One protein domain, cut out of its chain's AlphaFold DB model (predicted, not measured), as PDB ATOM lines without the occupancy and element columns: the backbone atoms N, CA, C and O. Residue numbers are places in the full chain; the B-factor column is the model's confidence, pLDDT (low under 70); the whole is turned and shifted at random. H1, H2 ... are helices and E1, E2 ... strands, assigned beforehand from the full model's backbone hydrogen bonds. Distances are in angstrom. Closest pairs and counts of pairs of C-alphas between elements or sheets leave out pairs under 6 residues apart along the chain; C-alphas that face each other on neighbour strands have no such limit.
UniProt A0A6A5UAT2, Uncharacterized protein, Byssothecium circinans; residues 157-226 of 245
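This is residues 157 to 226 of the 245 residues of an uncharacterized protein of Byssothecium circinans (UniProt A0A6A5UAT2). A small, strongly twisted sheet has two longer strands, E3 and E4, side by side, and the short hairpin of E1 and E2 continues it beyond E3. Two short helices, H1 and H2, only graze this sheet. The printed part has 70 residues with two named helices and four named strands, in the order E1, E2, H1, E3, H2, E4. The sheet's order is E2, E1, E3, E4, mixed, and the class is mixed, helices and strands. The whole is compact, with a radius of gyration of the C-alphas of 12.2 A and spans of 40 by 30 by 19 A.

Strand E3, residues 190 to 196, is 20.5 A long, and E4, residues 217 to 223, is 19.8 A, ending at C-alpha 223 (27.888, -44.548, 20.447). E1, residues 157 to 160, begins at C-alpha 157 (42.461, -42.949, 31.611) and is 9.7 A long; E2, residues 164 to 169, is 10.8 A. H2, residues 205 to 211, is 9.9 A long, and H1, residues 182 to 185, is 5.0 A.

E3 and E4 are parallel at 17 degrees, with N 193 and O 219 2.8 A apart. E3, H2 and E4 form a strand-helix-strand unit, two parallel neighbour strands with a helix between them in the chain, and its crossover is right-handed. E1 and E3 are parallel at 38 degrees, with N 159 and O 192 2.8 A apart. E2 and E1 are an antiparallel hairpin, with N 158 and O 169 2.8 A apart. H2 grazes the sheet with residues 207 to 211; its closest C-alphas to E2 are Ala 211 and Thr 165, 5.9 A. H1 is only just on the sheet, with 5 pairs of C-alphas within 10 A. H1 and H2 are apart. In H2 every O i to N i+4 pair is within hydrogen-bond range; H1 is too short for one.

The C-alphas farthest apart, of Asp 183 and Lys 226, are 40.9 A apart. The printed part has no cut. The link from E2 to H1, 12 residues, is long. Residues 172 to 175 have pLDDT under 70.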
ATOM      1  N   PHE A 157      42.778 -44.371  31.718       92.62
ATOM      2  CA  PHE A 157      42.461 -42.949  31.611       92.62
ATOM      3  C   PHE A 157      41.641 -42.668  30.358       92.62
ATOM      4  O   PHE A 157      41.884 -43.215  29.283       92.62
ATOM      5  N   HIS A 158      40.678 -41.768  30.482       92.50
ATOM      6  CA  HIS A 158      39.864 -41.326  29.368       92.50
ATOM      7  C   HIS A 158      40.610 -40.270  28.554       92.50
ATOM      8  O   HIS A 158      41.041 -39.236  29.072       92.50
ATOM      9  N   ALA A 159      40.749 -40.534  27.260       93.75
ATOM     10  CA  ALA A 159      41.248 -39.583  26.287       93.75
ATOM     11  C   ALA A 159      40.165 -38.550  25.951       93.75
ATOM     12  O   ALA A 159      38.973 -38.861  25.884       93.75
ATOM     13  N   HIS A 160      40.585 -37.316  25.686       91.88
ATOM     14  CA  HIS A 160      39.676 -36.285  25.202       91.88
ATOM     15  C   HIS A 160      39.311 -36.566  23.731       91.88
ATOM     16  O   HIS A 160      40.218 -36.791  22.927       91.88
ATOM     17  N   PRO A 161      38.031 -36.487  23.320       89.88
ATOM     18  CA  PRO A 161      37.613 -36.868  21.966       89.88
ATOM     19  C   PRO A 161      38.283 -36.043  20.859       89.88
ATOM     20  O   PRO A 161      38.533 -36.570  19.785       89.88
ATOM     21  N   SER A 162      38.633 -34.778  21.112       90.94
ATOM     22  CA  SER A 162      39.308 -33.921  20.115       90.94
ATOM     23  C   SER A 162      40.813 -33.761  20.341       90.94
ATOM     24  O   SER A 162      41.542 -33.445  19.409       90.94
ATOM     25  N   LEU A 163      41.284 -33.936  21.582       92.50
ATOM     26  CA  LEU A 163      42.673 -33.636  21.984       92.50
ATOM     27  C   LEU A 163      43.475 -34.905  22.306       92.50
ATOM     28  O   LEU A 163      44.654 -34.827  22.659       92.50
ATOM     29  N   LEU A 164      42.833 -36.067  22.162       93.81
ATOM     30  CA  LEU A 164      43.393 -37.396  22.346       93.81
ATOM     31  C   LEU A 164      44.051 -37.523  23.728       93.81
ATOM     32  O   LEU A 164      43.383 -37.356  24.750       93.81
ATOM     33  N   THR A 165      45.355 -37.780  23.769       93.81
ATOM     34  CA  THR A 165      46.123 -38.028  24.996       93.81
ATOM     35  C   THR A 165      46.593 -36.761  25.713       93.81
ATOM     36  O   THR A 165      47.206 -36.856  26.772       93.81
ATOM     37  N   SER A 166      46.286 -35.568  25.187       91.38
ATOM     38  CA  SER A 166      46.804 -34.302  25.737       91.38
ATOM     39  C   SER A 166      46.163 -33.898  27.070       91.38
ATOM     40  O   SER A 166      46.791 -33.189  27.848       91.38
ATOM     41  N   LEU A 167      44.918 -34.318  27.326       90.75
ATOM     42  CA  LEU A 167      44.164 -34.007  28.551       90.75
ATOM     43  C   LEU A 167      43.464 -35.265  29.092       90.75
ATOM     44  O   LEU A 167      42.239 -35.397  28.976       90.75
ATOM     45  N   PRO A 168      44.226 -36.220  29.651       91.88
ATOM     46  CA  PRO A 168      43.644 -37.408  30.240       91.88
ATOM     47  C   PRO A 168      42.870 -37.058  31.503       91.88
ATOM     48  O   PRO A 168      43.314 -36.253  32.324       91.88
ATOM     49  N   HIS A 169      41.741 -37.726  31.684       90.06
ATOM     50  CA  HIS A 169      40.928 -37.641  32.889       90.06
ATOM     51  C   HIS A 169      40.599 -39.047  33.389       90.06
ATOM     52  O   HIS A 169      40.434 -39.979  32.606       90.06
ATOM     53  N   TYR A 170      40.548 -39.226  34.708       83.62
ATOM     54  CA  TYR A 170      40.327 -40.547  35.305       83.62
ATOM     55  C   TYR A 170      38.839 -40.944  35.331       83.62
ATOM     56  O   TYR A 170      38.511 -42.115  35.200       83.62
ATOM     57  N   TYR A 171      37.929 -39.977  35.475       75.50
ATOM     58  CA  TYR A 171      36.482 -40.217  35.505       75.50
ATOM     59  C   TYR A 171      35.785 -39.404  34.423       75.50
ATOM     60  O   TYR A 171      36.056 -38.219  34.298       75.50
ATOM     61  N   THR A 172      34.769 -39.964  33.768       62.09
ATOM     62  CA  THR A 172      33.864 -39.231  32.854       62.09
ATOM     63  C   THR A 172      33.065 -38.103  33.542       62.09
ATOM     64  O   THR A 172      32.267 -37.426  32.901       62.09
ATOM     65  N   SER A 173      33.236 -37.888  34.854       62.28
ATOM     66  CA  SER A 173      32.588 -36.786  35.566       62.28
ATOM     67  C   SER A 173      33.163 -35.436  35.112       62.28
ATOM     68  O   SER A 173      34.390 -35.270  35.128       62.28
ATOM     69  N   PRO A 174      32.310 -34.438  34.808       59.81
ATOM     70  CA  PRO A 174      32.743 -33.103  34.389       59.81
ATOM     71  C   PRO A 174      33.527 -32.341  35.469       59.81
ATOM     72  O   PRO A 174      34.182 -31.351  35.164       59.81
ATOM     73  N   SER A 175      33.476 -32.788  36.727       63.16
ATOM     74  CA  SER A 175      34.234 -32.206  37.842       63.16
ATOM     75  C   SER A 175      35.649 -32.767  38.005       63.16
ATOM     76  O   SER A 175      36.389 -32.300  38.871       63.16
ATOM     77  N   SER A 176      36.039 -33.778  37.221       73.12
ATOM     78  CA  SER A 176      37.384 -34.342  37.317       73.12
ATOM     79  C   SER A 176      38.400 -33.438  36.614       73.12
ATOM     80  O   SER A 176      38.223 -33.047  35.460       73.12
ATOM     81  N   LEU A 177      39.465 -33.069  37.328       80.75
ATOM     82  CA  LEU A 177      40.538 -32.262  36.755       80.75
ATOM     83  C   LEU A 177      41.410 -33.131  35.840       80.75
ATOM     84  O   LEU A 177      41.762 -34.253  36.226       80.75
ATOM     85  N   PRO A 178      41.789 -32.631  34.652       86.50
ATOM     86  CA  PRO A 178      42.699 -33.350  33.778       86.50
ATOM     87  C   PRO A 178      44.095 -33.438  34.403       86.50
ATOM     88  O   PRO A 178      44.531 -32.564  35.158       86.50
ATOM     89  N   VAL A 179      44.823 -34.496  34.060       87.06
ATOM     90  CA  VAL A 179      46.226 -34.648  34.451       87.06
ATOM     91  C   VAL A 179      47.072 -33.743  33.555       87.06
ATOM     92  O   VAL A 179      47.247 -34.024  32.375       87.06
ATOM     93  N   CYS A 180      47.602 -32.653  34.110       87.31
ATOM     94  CA  CYS A 180      48.379 -31.667  33.343       87.31
ATOM     95  C   CYS A 180      49.902 -31.819  33.489       87.31
ATOM     96  O   CYS A 180      50.660 -31.197  32.747       87.31
ATOM     97  N   HIS A 181      50.374 -32.601  34.461       88.25
ATOM     98  CA  HIS A 181      51.805 -32.714  34.742       88.25
ATOM     99  C   HIS A 181      52.493 -33.706  33.789       88.25
ATOM    100  O   HIS A 181      52.006 -34.826  33.635       88.25
ATOM    101  N   PRO A 182      53.645 -33.345  33.192       87.75
ATOM    102  CA  PRO A 182      54.297 -34.166  32.172       87.75
ATOM    103  C   PRO A 182      54.818 -35.504  32.708       87.75
ATOM    104  O   PRO A 182      54.781 -36.492  31.977       87.75
ATOM    105  N   ASP A 183      55.274 -35.559  33.962       90.19
ATOM    106  CA  ASP A 183      55.847 -36.788  34.522       90.19
ATOM    107  C   ASP A 183      54.781 -37.888  34.681       90.19
ATOM    108  O   ASP A 183      54.970 -38.967  34.118       90.19
ATOM    109  N   PRO A 184      53.618 -37.630  35.319       89.19
ATOM    110  CA  PRO A 184      52.480 -38.545  35.290       89.19
ATOM    111  C   PRO A 184      52.006 -38.948  33.899       89.19
ATOM    112  O   PRO A 184      51.687 -40.113  33.680       89.19
ATOM    113  N   LEU A 185      51.957 -38.002  32.956       91.00
ATOM    114  CA  LEU A 185      51.426 -38.246  31.613       91.00
ATOM    115  C   LEU A 185      52.190 -39.345  30.871       91.00
ATOM    116  O   LEU A 185      51.586 -40.134  30.152       91.00
ATOM    117  N   ARG A 186      53.508 -39.432  31.079       92.56
ATOM    118  CA  ARG A 186      54.363 -40.458  30.460       92.56
ATOM    119  C   ARG A 186      54.126 -41.863  31.007       92.56
ATOM    120  O   ARG A 186      54.522 -42.828  30.363       92.56
ATOM    121  N   LEU A 187      53.526 -41.972  32.189       94.81
ATOM    122  CA  LEU A 187      53.244 -43.245  32.850       94.81
ATOM    123  C   LEU A 187      51.890 -43.829  32.427       94.81
ATOM    124  O   LEU A 187      51.615 -44.988  32.720       94.81
ATOM    125  N   ILE A 188      51.044 -43.046  31.751       94.88
ATOM    126  CA  ILE A 188      49.715 -43.490  31.329       94.88
ATOM    127  C   ILE A 188      49.841 -44.401  30.108       94.88
ATOM    128  O   ILE A 188      50.052 -43.948  28.982       94.88
ATOM    129  N   THR A 189      49.658 -45.699  30.329       94.06
ATOM    130  CA  THR A 189      49.730 -46.720  29.273       94.06
ATOM    131  C   THR A 189      48.362 -47.242  28.846       94.06
ATOM    132  O   THR A 189      48.249 -47.853  27.782       94.06
ATOM    133  N   ARG A 190      47.311 -47.004  29.636       93.31
ATOM    134  CA  ARG A 190      45.970 -47.560  29.415       93.31
ATOM    135  C   ARG A 190      44.965 -46.456  29.140       93.31
ATOM    136  O   ARG A 190      44.782 -45.552  29.953       93.31
ATOM    137  N   TRP A 191      44.292 -46.562  28.002       94.00
ATOM    138  CA  TRP A 191      43.454 -45.502  27.462       94.00
ATOM    139  C   TRP A 191      42.046 -45.988  27.140       94.00
ATOM    140  O   TRP A 191      41.851 -47.096  26.646       94.00
ATOM    141  N   GLN A 192      41.070 -45.113  27.354       92.69
ATOM    142  CA  GLN A 192      39.723 -45.251  26.824       92.69
ATOM    143  C   GLN A 192      39.391 -44.022  25.977       92.69
ATOM    144  O   GLN A 192      39.432 -42.893  26.462       92.69
ATOM    145  N   LEU A 193      39.025 -44.231  24.719       92.69
ATOM    146  CA  LEU A 193      38.537 -43.196  23.822       92.69
ATOM    147  C   LEU A 193      37.045 -43.395  23.577       92.69
ATOM    148  O   LEU A 193      36.577 -44.499  23.327       92.69
ATOM    149  N   SER A 194      36.305 -42.301  23.632       91.06
ATOM    150  CA  SER A 194      34.856 -42.275  23.525       91.06
ATOM    151  C   SER A 194      34.458 -41.467  22.287       91.06
ATOM    152  O   SER A 194      34.745 -40.272  22.232       91.06
ATOM    153  N   LEU A 195      33.834 -42.105  21.292       90.75
ATOM    154  CA  LEU A 195      33.525 -41.521  19.984       90.75
ATOM    155  C   LEU A 195      32.027 -41.541  19.668       90.75
ATOM    156  O   LEU A 195      31.331 -42.540  19.860       90.75
ATOM    157  N   ARG A 196      31.564 -40.423  19.109       90.50
ATOM    158  CA  ARG A 196      30.234 -40.255  18.523       90.50
ATOM    159  C   ARG A 196      30.271 -40.617  17.044       90.50
ATOM    160  O   ARG A 196      31.074 -40.048  16.319       90.50
ATOM    161  N   LEU A 197      29.408 -41.527  16.592       89.88
ATOM    162  CA  LEU A 197      29.281 -41.854  15.158       89.88
ATOM    163  C   LEU A 197      28.476 -40.823  14.371       89.88
ATOM    164  O   LEU A 197      28.523 -40.802  13.148       89.88
ATOM    165  N   ASP A 198      27.700 -39.999  15.064       89.44
ATOM    166  CA  ASP A 198      26.888 -38.938  14.482       89.44
ATOM    167  C   ASP A 198      27.643 -37.606  14.348       89.44
ATOM    168  O   ASP A 198      27.066 -36.616  13.909       89.44
ATOM    169  N   THR A 199      28.915 -37.556  14.748       88.25
ATOM    170  CA  THR A 199      29.763 -36.360  14.694       88.25
ATOM    171  C   THR A 199      31.088 -36.703  14.031       88.25
ATOM    172  O   THR A 199      31.703 -37.713  14.367       88.25
ATOM    173  N   ASP A 200      31.553 -35.847  13.123       89.12
ATOM    174  CA  ASP A 200      32.863 -36.022  12.505       89.12
ATOM    175  C   ASP A 200      33.979 -35.929  13.555       89.12
ATOM    176  O   ASP A 200      33.991 -35.050  14.424       89.12
ATOM    177  N   ALA A 201      34.943 -36.847  13.476       89.50
ATOM    178  CA  ALA A 201      36.107 -36.810  14.345       89.50
ATOM    179  C   ALA A 201      36.968 -35.582  14.009       89.50
ATOM    180  O   ALA A 201      37.387 -35.386  12.872       89.50
ATOM    181  N   MET A 202      37.314 -34.791  15.026       91.69
ATOM    182  CA  MET A 202      38.167 -33.600  14.881       91.69
ATOM    183  C   MET A 202      39.661 -33.938  14.716       91.69
ATOM    184  O   MET A 202      40.523 -33.074  14.873       91.69
ATOM    185  N   PHE A 203      39.985 -35.200  14.443       94.19
ATOM    186  CA  PHE A 203      41.343 -35.698  14.302       94.19
ATOM    187  C   PHE A 203      41.433 -36.702  13.151       94.19
ATOM    188  O   PHE A 203      40.493 -37.419  12.821       94.19
ATOM    189  N   THR A 204      42.616 -36.781  12.557       95.06
ATOM    190  CA  THR A 204      42.942 -37.747  11.504       95.06
ATOM    191  C   THR A 204      43.409 -39.076  12.095       95.06
ATOM    192  O   THR A 204      43.972 -39.124  13.191       95.06
ATOM    193  N   ALA A 205      43.297 -40.163  11.324       93.38
ATOM    194  CA  ALA A 205      43.828 -41.472  11.718       93.38
ATOM    195  C   ALA A 205      45.329 -41.423  12.079       93.38
ATOM    196  O   ALA A 205      45.763 -42.053  13.039       93.38
ATOM    197  N   LYS A 206      46.122 -40.606  11.367       96.88
ATOM    198  CA  LYS A 206      47.557 -40.410  11.647       96.88
ATOM    199  C   LYS A 206      47.805 -39.727  12.996       96.88
ATOM    200  O   LYS A 206      48.771 -40.066  13.678       96.88
ATOM    201  N   GLN A 207      46.960 -38.768  13.379       96.38
ATOM    202  CA  GLN A 207      47.034 -38.122  14.692       96.38
ATOM    203  C   GLN A 207      46.657 -39.100  15.807       96.38
ATOM    204  O   GLN A 207      47.389 -39.180  16.789       96.38
ATOM    205  N   ALA A 208      45.591 -39.887  15.624       95.62
ATOM    206  CA  ALA A 208      45.201 -40.933  16.571       95.62
ATOM    207  C   ALA A 208      46.315 -41.969  16.772       95.62
ATOM    208  O   ALA A 208      46.739 -42.204  17.900       95.62
ATOM    209  N   ALA A 209      46.856 -42.513  15.678       95.81
ATOM    210  CA  ALA A 209      47.947 -43.483  15.728       95.81
ATOM    211  C   ALA A 209      49.180 -42.931  16.459       95.81
ATOM    212  O   ALA A 209      49.795 -43.634  17.253       95.81
ATOM    213  N   ARG A 210      49.520 -41.654  16.239       96.62
ATOM    214  CA  ARG A 210      50.620 -40.998  16.955       96.62
ATOM    215  C   ARG A 210      50.316 -40.820  18.441       96.62
ATOM    216  O   ARG A 210      51.194 -41.064  19.257       96.62
ATOM    217  N   ALA A 211      49.109 -40.371  18.778       95.81
ATOM    218  CA  ALA A 211      48.733 -40.055  20.152       95.81
ATOM    219  C   ALA A 211      48.709 -41.294  21.055       95.81
ATOM    220  O   ALA A 211      49.108 -41.196  22.210       95.81
ATOM    221  N   PHE A 212      48.282 -42.442  20.521       96.25
ATOM    222  CA  PHE A 212      48.200 -43.710  21.255       96.25
ATOM    223  C   PHE A 212      49.373 -44.659  20.975       96.25
ATOM    224  O   PHE A 212      49.360 -45.811  21.408       96.25
ATOM    225  N   SER A 213      50.404 -44.195  20.267       95.06
ATOM    226  CA  SER A 213      51.621 -44.974  20.059       95.06
ATOM    227  C   SER A 213      52.304 -45.229  21.405       95.06
ATOM    228  O   SER A 213      52.678 -44.284  22.096       95.06
ATOM    229  N   GLY A 214      52.495 -46.500  21.761       92.81
ATOM    230  CA  GLY A 214      53.058 -46.904  23.055       92.81
ATOM    231  C   GLY A 214      52.022 -47.168  24.152       92.81
ATOM    232  O   GLY A 214      52.409 -47.499  25.270       92.81
ATOM    233  N   ALA A 215      50.723 -47.064  23.851       94.31
ATOM    234  CA  ALA A 215      49.683 -47.553  24.748       94.31
ATOM    235  C   ALA A 215      49.772 -49.085  24.894       94.31
ATOM    236  O   ALA A 215      49.888 -49.809  23.907       94.31
ATOM    237  N   GLU A 216      49.687 -49.578  26.128       93.38
ATOM    238  CA  GLU A 216      49.547 -51.006  26.447       93.38
ATOM    239  C   GLU A 216      48.129 -51.492  26.117       93.38
ATOM    240  O   GLU A 216      47.932 -52.626  25.684       93.38
ATOM    241  N   TYR A 217      47.136 -50.624  26.324       91.69
ATOM    242  CA  TYR A 217      45.729 -50.930  26.106       91.69
ATOM    243  C   TYR A 217      44.973 -49.688  25.629       91.69
ATOM    244  O   TYR A 217      45.141 -48.603  26.191       91.69
ATOM    245  N   LEU A 218      44.123 -49.862  24.617       93.12
ATOM    246  CA  LEU A 218      43.222 -48.833  24.107       93.12
ATOM    247  C   LEU A 218      41.824 -49.422  23.899       93.12
ATOM    248  O   LEU A 218      41.617 -50.278  23.041       93.12
ATOM    249  N   GLU A 219      40.855 -48.914  24.652       90.94
ATOM    250  CA  GLU A 219      39.435 -49.206  24.469       90.94
ATOM    251  C   GLU A 219      38.767 -48.088  23.672       90.94
ATOM    252  O   GLU A 219      38.846 -46.924  24.062       90.94
ATOM    253  N   VAL A 220      38.070 -48.421  22.584       91.88
ATOM    254  CA  VAL A 220      37.298 -47.441  21.809       91.88
ATOM    255  C   VAL A 220      35.809 -47.696  22.011       91.88
ATOM    256  O   VAL A 220      35.232 -48.635  21.462       91.88
ATOM    257  N   ARG A 221      35.172 -46.840  22.810       89.50
ATOM    258  CA  ARG A 221      33.724 -46.838  23.013       89.50
ATOM    259  C   ARG A 221      33.066 -45.980  21.961       89.50
ATOM    260  O   ARG A 221      33.392 -44.807  21.816       89.50
ATOM    261  N   VAL A 222      32.111 -46.565  21.259       90.19
ATOM    262  CA  VAL A 222      31.438 -45.909  20.149       90.19
ATOM    263  C   VAL A 222      29.941 -45.879  20.423       90.19
ATOM    264  O   VAL A 222      29.333 -46.903  20.750       90.19
ATOM    265  N   TRP A 223      29.331 -44.703  20.301       86.88
ATOM    266  CA  TRP A 223      27.888 -44.548  20.447       86.88
ATOM    267  C   TRP A 223      27.291 -43.665  19.357       86.88
ATOM    268  O   TRP A 223      27.954 -42.823  18.755       86.88
ATOM    269  N   GLN A 224      26.005 -43.878  19.112       87.19
ATOM    270  CA  GLN A 224      25.195 -43.086  18.204       87.19
ATOM    271  C   GLN A 224      23.887 -42.782  18.922       87.19
ATOM    272  O   GLN A 224      23.249 -43.694  19.455       87.19
ATOM    273  N   GLU A 225      23.493 -41.516  18.959       78.00
ATOM    274  CA  GLU A 225      22.163 -41.165  19.431       78.00
ATOM    275  C   GLU A 225      21.151 -41.510  18.338       78.00
ATOM    276  O   GLU A 225      21.321 -41.164  17.166       78.00
ATOM    277  N   LYS A 226      20.094 -42.237  18.704       73.25
ATOM    278  CA  LYS A 226      19.003 -42.503  17.772       73.25
ATOM    279  C   LYS A 226      18.282 -41.178  17.534       73.25
ATOM    280  O   LYS A 226      17.599 -40.692  18.433       73.25
TER     281      LYS A 226